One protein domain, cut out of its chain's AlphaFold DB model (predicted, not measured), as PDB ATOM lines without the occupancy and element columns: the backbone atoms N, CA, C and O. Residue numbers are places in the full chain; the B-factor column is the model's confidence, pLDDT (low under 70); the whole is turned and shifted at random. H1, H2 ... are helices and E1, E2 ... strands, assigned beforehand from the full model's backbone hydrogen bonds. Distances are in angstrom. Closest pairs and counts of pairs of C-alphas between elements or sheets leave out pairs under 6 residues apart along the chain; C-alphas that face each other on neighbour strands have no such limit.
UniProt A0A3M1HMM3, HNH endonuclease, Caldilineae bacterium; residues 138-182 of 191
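What this domain is: This is residues 138 to 182 of the 191 residues of the protein "HNH endonuclease" of Caldilineae bacterium (UniProt A0A3M1HMM3). This small domain has little regular structure: a short two-stranded hairpin of E1 and E2, with a long loop, residues 155 to 168, at one end and one short helix, H1, near E1. A long unnamed stretch, residues 138 to 150, leads into E1. The printed part has 45 residues, 15 of them in named elements, in the order E1, E2, H1; the class is mixed and the sheet antiparallel. The whole is compact, radius of gyration of the C-alphas 10.4 A, spanning 29 by 22 by 13 A.

Where its parts are: E1, residues 151 to 154, begins at C-alpha 151 (-37.288, 27.454, -22.626) and is 10.0 A long. E2 is residues 169 to 172, 9.6 A. H1, residues 174 to 180, is 9.8 A and ends at C-alpha 180 (-31.053, 30.347, -31.886).

How they stand to each other: The hairpin strands E1 and E2 are antiparallel, at 139 degrees between directions; N 153 and O 170 are 2.8 A apart, within hydrogen-bond range. The closest C-alphas of E1 and H1, Glu 151 and Pro 174, are 6.5 A apart. In H1 every O i to N i+4 pair is within hydrogen-bond range.

The domain as a whole: The farthest C-alphas, Gly 147 and Gly 161, are 29.8 A apart. The printed part has no cut. The E1 to E2 link is long, E2 to H1 tight. No printed residue is under 70 in pLDDT.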
ATOM      1  N   TYR A 138     -34.045  17.506 -18.113       97.69
ATOM      2  CA  TYR A 138     -33.856  18.896 -17.713       97.69
ATOM      3  C   TYR A 138     -32.486  19.446 -18.145       97.69
ATOM      4  O   TYR A 138     -31.846  20.179 -17.393       97.69
ATOM      5  N   ARG A 139     -32.012  19.095 -19.347       97.94
ATOM      6  CA  ARG A 139     -30.754  19.584 -19.923       97.94
ATOM      7  C   ARG A 139     -30.999  20.369 -21.204       97.94
ATOM      8  O   ARG A 139     -31.790  19.974 -22.057       97.94
ATOM      9  N   CYS A 140     -30.262  21.466 -21.352       98.12
ATOM     10  CA  CYS A 140     -30.203  22.224 -22.593       98.12
ATOM     11  C   CYS A 140     -29.670  21.338 -23.727       98.12
ATOM     12  O   CYS A 140     -28.540  20.860 -23.649       98.12
ATOM     13  N   GLN A 141     -30.433  21.191 -24.809       97.75
ATOM     14  CA  GLN A 141     -30.056  20.338 -25.946       97.75
ATOM     15  C   GLN A 141     -28.931  20.901 -26.814       97.75
ATOM     16  O   GLN A 141     -28.404  20.197 -27.664       97.75
ATOM     17  N   HIS A 142     -28.559  22.164 -26.609       96.88
ATOM     18  CA  HIS A 142     -27.459  22.781 -27.342       96.88
ATOM     19  C   HIS A 142     -26.140  22.754 -26.561       96.88
ATOM     20  O   HIS A 142     -25.092  22.502 -27.141       96.88
ATOM     21  N   CYS A 143     -26.146  23.083 -25.265       97.00
ATOM     22  CA  CYS A 143     -24.908  23.201 -24.475       97.00
ATOM     23  C   CYS A 143     -24.783  22.188 -23.331       97.00
ATOM     24  O   CYS A 143     -23.811  22.237 -22.588       97.00
ATOM     25  N   GLY A 144     -25.779  21.327 -23.122       96.50
ATOM     26  CA  GLY A 144     -25.768  20.314 -22.065       96.50
ATOM     27  C   GLY A 144     -26.016  20.833 -20.643       96.50
ATOM     28  O   GLY A 144     -26.130  20.013 -19.729       96.50
ATOM     29  N   ARG A 145     -26.140  22.160 -20.434       96.00
ATOM     30  CA  ARG A 145     -26.419  22.758 -19.111       96.00
ATOM     31  C   ARG A 145     -27.621  22.074 -18.464       96.00
ATOM     32  O   ARG A 145     -28.694  22.043 -19.062       96.00
ATOM     33  N   GLN A 146     -27.434  21.575 -17.248       96.00
ATOM     34  CA  GLN A 146     -28.469  20.904 -16.470       96.00
ATOM     35  C   GLN A 146     -29.242  21.896 -15.596       96.00
ATOM     36  O   GLN A 146     -28.664  22.830 -15.043       96.00
ATOM     37  N   GLY A 147     -30.540  21.651 -15.449       91.00
ATOM     38  CA  GLY A 147     -31.441  22.405 -14.590       91.00
ATOM     39  C   GLY A 147     -32.060  23.651 -15.244       91.00
ATOM     40  O   GLY A 147     -31.677  24.058 -16.344       91.00
ATOM     41  N   PRO A 148     -33.064  24.249 -14.576       90.62
ATOM     42  CA  PRO A 148     -33.700  25.489 -15.012       90.62
ATOM     43  C   PRO A 148     -32.765  26.717 -14.891       90.62
ATOM     44  O   PRO A 148     -31.759  26.659 -14.184       90.62
ATOM     45  N   PRO A 149     -33.099  27.854 -15.535       95.44
ATOM     46  CA  PRO A 149     -34.239  28.049 -16.433       95.44
ATOM     47  C   PRO A 149     -34.034  27.379 -17.803       95.44
ATOM     48  O   PRO A 149     -32.951  27.443 -18.386       95.44
ATOM     49  N   LEU A 150     -35.107  26.772 -18.325       96.94
ATOM     50  CA  LEU A 150     -35.195  26.207 -19.676       96.94
ATOM     51  C   LEU A 150     -36.420  26.765 -20.408       96.94
ATOM     52  O   LEU A 150     -37.479  27.006 -19.819       96.94
ATOM     53  N   GLU A 151     -36.280  26.931 -21.716       97.25
ATOM     54  CA  GLU A 151     -37.288  27.454 -22.626       97.25
ATOM     55  C   GLU A 151     -37.549  26.454 -23.754       97.25
ATOM     56  O   GLU A 151     -36.643  25.757 -24.206       97.25
ATOM     57  N   LEU A 152     -38.809  26.373 -24.193       97.31
ATOM     58  CA  LEU A 152     -39.179  25.573 -25.358       97.31
ATOM     59  C   LEU A 152     -38.780  26.312 -26.633       97.31
ATOM     60  O   LEU A 152     -39.225  27.440 -26.844       97.31
ATOM     61  N   HIS A 153     -38.026  25.640 -27.489       96.75
ATOM     62  CA  HIS A 153     -37.629  26.104 -28.808       96.75
ATOM     63  C   HIS A 153     -38.163  25.164 -29.885       96.75
ATOM     64  O   HIS A 153     -38.089  23.949 -29.716       96.75
ATOM     65  N   HIS A 154     -38.673  25.691 -30.995       97.00
ATOM     66  CA  HIS A 154     -39.069  24.864 -32.136       97.00
ATOM     67  C   HIS A 154     -37.853  24.485 -32.983       97.00
ATOM     68  O   HIS A 154     -37.102  25.369 -33.373       97.00
ATOM     69  N   ARG A 155     -37.688  23.196 -33.318       95.38
ATOM     70  CA  ARG A 155     -36.635  22.722 -34.240       95.38
ATOM     71  C   ARG A 155     -36.858  23.282 -35.644       95.38
ATOM     72  O   ARG A 155     -35.973  23.906 -36.212       95.38
ATOM     73  N   LEU A 156     -38.067  23.084 -36.172       94.62
ATOM     74  CA  LEU A 156     -38.570  23.770 -37.358       94.62
ATOM     75  C   LEU A 156     -39.501  24.902 -36.895       94.62
ATOM     76  O   LEU A 156     -40.509  24.600 -36.244       94.62
ATOM     77  N   PRO A 157     -39.204  26.180 -37.196       93.12
ATOM     78  CA  PRO A 157     -40.076  27.301 -36.855       93.12
ATOM     79  C   PRO A 157     -41.500  27.139 -37.399       93.12
ATOM     80  O   PRO A 157     -41.699  26.631 -38.503       93.12
ATOM     81  N   GLU A 158     -42.504  27.636 -36.667       89.44
ATOM     82  CA  GLU A 158     -43.913  27.571 -37.105       89.44
ATOM     83  C   GLU A 158     -44.134  28.280 -38.455       89.44
ATOM     84  O   GLU A 158     -44.902  27.800 -39.284       89.44
ATOM     85  N   ALA A 159     -43.405  29.374 -38.714       90.75
ATOM     86  CA  ALA A 159     -43.452  30.104 -39.985       90.75
ATOM     87  C   ALA A 159     -42.985  29.271 -41.193       90.75
ATOM     88  O   ALA A 159     -43.361  29.574 -42.321       90.75
ATOM     89  N   LEU A 160     -42.199  28.218 -40.953       92.81
ATOM     90  CA  LEU A 160     -41.725  27.270 -41.964       92.81
ATOM     91  C   LEU A 160     -42.515  25.948 -41.929       92.81
ATOM     92  O   LEU A 160     -42.041  24.928 -42.416       92.81
ATOM     93  N   GLY A 161     -43.711  25.940 -41.327       93.44
ATOM     94  CA  GLY A 161     -44.580  24.758 -41.248       93.44
ATOM     95  C   GLY A 161     -44.314  23.843 -40.046       93.44
ATOM     96  O   GLY A 161     -44.910  22.771 -39.933       93.44
ATOM     97  N   GLY A 162     -43.451  24.252 -39.115       94.38
ATOM     98  CA  GLY A 162     -43.183  23.502 -37.896       94.38
ATOM     99  C   GLY A 162     -44.406  23.350 -36.993       94.38
ATOM    100  O   GLY A 162     -45.065  24.323 -36.630       94.38
ATOM    101  N   ARG A 163     -44.698  22.119 -36.564       94.38
ATOM    102  CA  ARG A 163     -45.811  21.848 -35.642       94.38
ATOM    103  C   ARG A 163     -45.434  22.203 -34.207       94.38
ATOM    104  O   ARG A 163     -44.318  21.949 -33.764       94.38
ATOM    105  N   ASN A 164     -46.395  22.696 -33.435       93.56
ATOM    106  CA  ASN A 164     -46.236  22.892 -31.994       93.56
ATOM    107  C   ASN A 164     -46.525  21.582 -31.237       93.56
ATOM    108  O   ASN A 164     -47.563  21.450 -30.581       93.56
ATOM    109  N   HIS A 165     -45.645  20.597 -31.423       96.31
ATOM    110  CA  HIS A 165     -45.731  19.229 -30.900       96.31
ATOM    111  C   HIS A 165     -44.438  18.889 -30.142       96.31
ATOM    112  O   HIS A 165     -43.390  19.375 -30.572       96.31
ATOM    113  N   PRO A 166     -44.461  18.063 -29.072       96.69
ATOM    114  CA  PRO A 166     -43.253  17.694 -28.330       96.69
ATOM    115  C   PRO A 166     -42.063  17.280 -29.209       96.69
ATOM    116  O   PRO A 166     -40.938  17.690 -28.936       96.69
ATOM    117  N   ASP A 167     -42.286  16.537 -30.294       96.12
ATOM    118  CA  ASP A 167     -41.211  16.048 -31.181       96.12
ATOM    119  C   ASP A 167     -40.483  17.161 -31.946       96.12
ATOM    120  O   ASP A 167     -39.310  17.026 -32.285       96.12
ATOM    121  N   ASN A 168     -41.162  18.283 -32.190       97.44
ATOM    122  CA  ASN A 168     -40.586  19.459 -32.844       97.44
ATOM    123  C   ASN A 168     -40.113  20.512 -31.829       97.44
ATOM    124  O   ASN A 168     -39.772  21.626 -32.211       97.44
ATOM    125  N   LEU A 169     -40.112  20.194 -30.535       97.81
ATOM    126  CA  LEU A 169     -39.672  21.100 -29.482       97.81
ATOM    127  C   LEU A 169     -38.372  20.609 -28.845       97.81
ATOM    128  O   LEU A 169     -38.118  19.407 -28.787       97.81
ATOM    129  N   LEU A 170     -37.566  21.552 -28.370       97.50
ATOM    130  CA  LEU A 170     -36.327  21.365 -27.615       97.50
ATOM    131  C   LEU A 170     -36.379  22.207 -26.342       97.50
ATOM    132  O   LEU A 170     -36.982  23.280 -26.335       97.50
ATOM    133  N   ALA A 171     -35.697  21.770 -25.296       98.06
ATOM    134  CA  ALA A 171     -35.366  22.553 -24.120       98.06
ATOM    135  C   ALA A 171     -34.008  23.228 -24.329       98.06
ATOM    136  O   ALA A 171     -32.976  22.571 -24.480       98.06
ATOM    137  N   LEU A 172     -33.993  24.556 -24.308       98.00
ATOM    138  CA  LEU A 172     -32.776  25.359 -24.379       98.00
ATOM    139  C   LEU A 172     -32.667  26.246 -23.142       98.00
ATOM    140  O   LEU A 172     -33.671  26.742 -22.640       98.00
ATOM    141  N   CYS A 173     -31.452  26.490 -22.650       97.50
ATOM    142  CA  CYS A 173     -31.252  27.570 -21.684       97.50
ATOM    143  C   CYS A 173     -31.461  28.937 -22.373       97.50
ATOM    144  O   CYS A 173     -31.284  29.020 -23.593       97.50
ATOM    145  N   PRO A 174     -31.775  30.017 -21.629       96.19
ATOM    146  CA  PRO A 174     -32.060  31.327 -22.219       96.19
ATOM    147  C   PRO A 174     -30.978  31.823 -23.185       96.19
ATOM    148  O   PRO A 174     -31.296  32.302 -24.265       96.19
ATOM    149  N   SER A 175     -29.695  31.618 -22.860       95.25
ATOM    150  CA  SER A 175     -28.592  32.030 -23.737       95.25
ATOM    151  C   SER A 175     -28.546  31.252 -25.054       95.25
ATOM    152  O   SER A 175     -28.317  31.844 -26.104       95.25
ATOM    153  N   CYS A 176     -28.791  29.937 -25.036       96.50
ATOM    154  CA  CYS A 176     -28.882  29.149 -26.268       96.50
ATOM    155  C   CYS A 176     -30.139  29.496 -27.067       96.50
ATOM    156  O   CYS A 176     -30.080  29.543 -28.291       96.50
ATOM    157  N   HIS A 177     -31.254  29.751 -26.385       95.94
ATOM    158  CA  HIS A 177     -32.506  30.122 -27.028       95.94
ATOM    159  C   HIS A 177     -32.396  31.474 -27.747       95.94
ATOM    160  O   HIS A 177     -32.776  31.574 -28.911       95.94
ATOM    161  N   ASP A 178     -31.810  32.486 -27.104       93.94
ATOM    162  CA  ASP A 178     -31.564  33.791 -27.724       93.94
ATOM    163  C   ASP A 178     -30.628  33.670 -28.935       93.94
ATOM    164  O   ASP A 178     -30.954  34.184 -30.008       93.94
ATOM    165  N   ARG A 179     -29.533  32.902 -28.810       93.00
ATOM    166  CA  ARG A 179     -28.633  32.613 -29.941       93.00
ATOM    167  C   ARG A 179     -29.360  31.954 -31.112       93.00
ATOM    168  O   ARG A 179     -29.127  32.346 -32.250       93.00
ATOM    169  N   ALA A 180     -30.262  31.010 -30.847       90.56
ATOM    170  CA  ALA A 180     -31.053  30.347 -31.886       90.56
ATOM    171  C   ALA A 180     -32.013  31.308 -32.619       90.56
ATOM    172  O   ALA A 180     -32.335  31.085 -33.781       90.56
ATOM    173  N   HIS A 181     -32.430  32.407 -31.976       90.00
ATOM    174  CA  HIS A 181     -33.204  33.487 -32.607       90.00
ATOM    175  C   HIS A 181     -32.331  34.585 -33.241       90.00
ATOM    176  O   HIS A 181     -32.862  35.624 -33.634       90.00
ATOM    177  N   GLY A 182     -31.007  34.410 -33.303       85.00
ATOM    178  CA  GLY A 182     -30.080  35.438 -33.786       85.00
ATOM    179  C   GLY A 182     -29.982  36.660 -32.866       85.00
ATOM    180  O   GLY A 182     -29.529  37.723 -33.287       85.00
TER     181      GLY A 182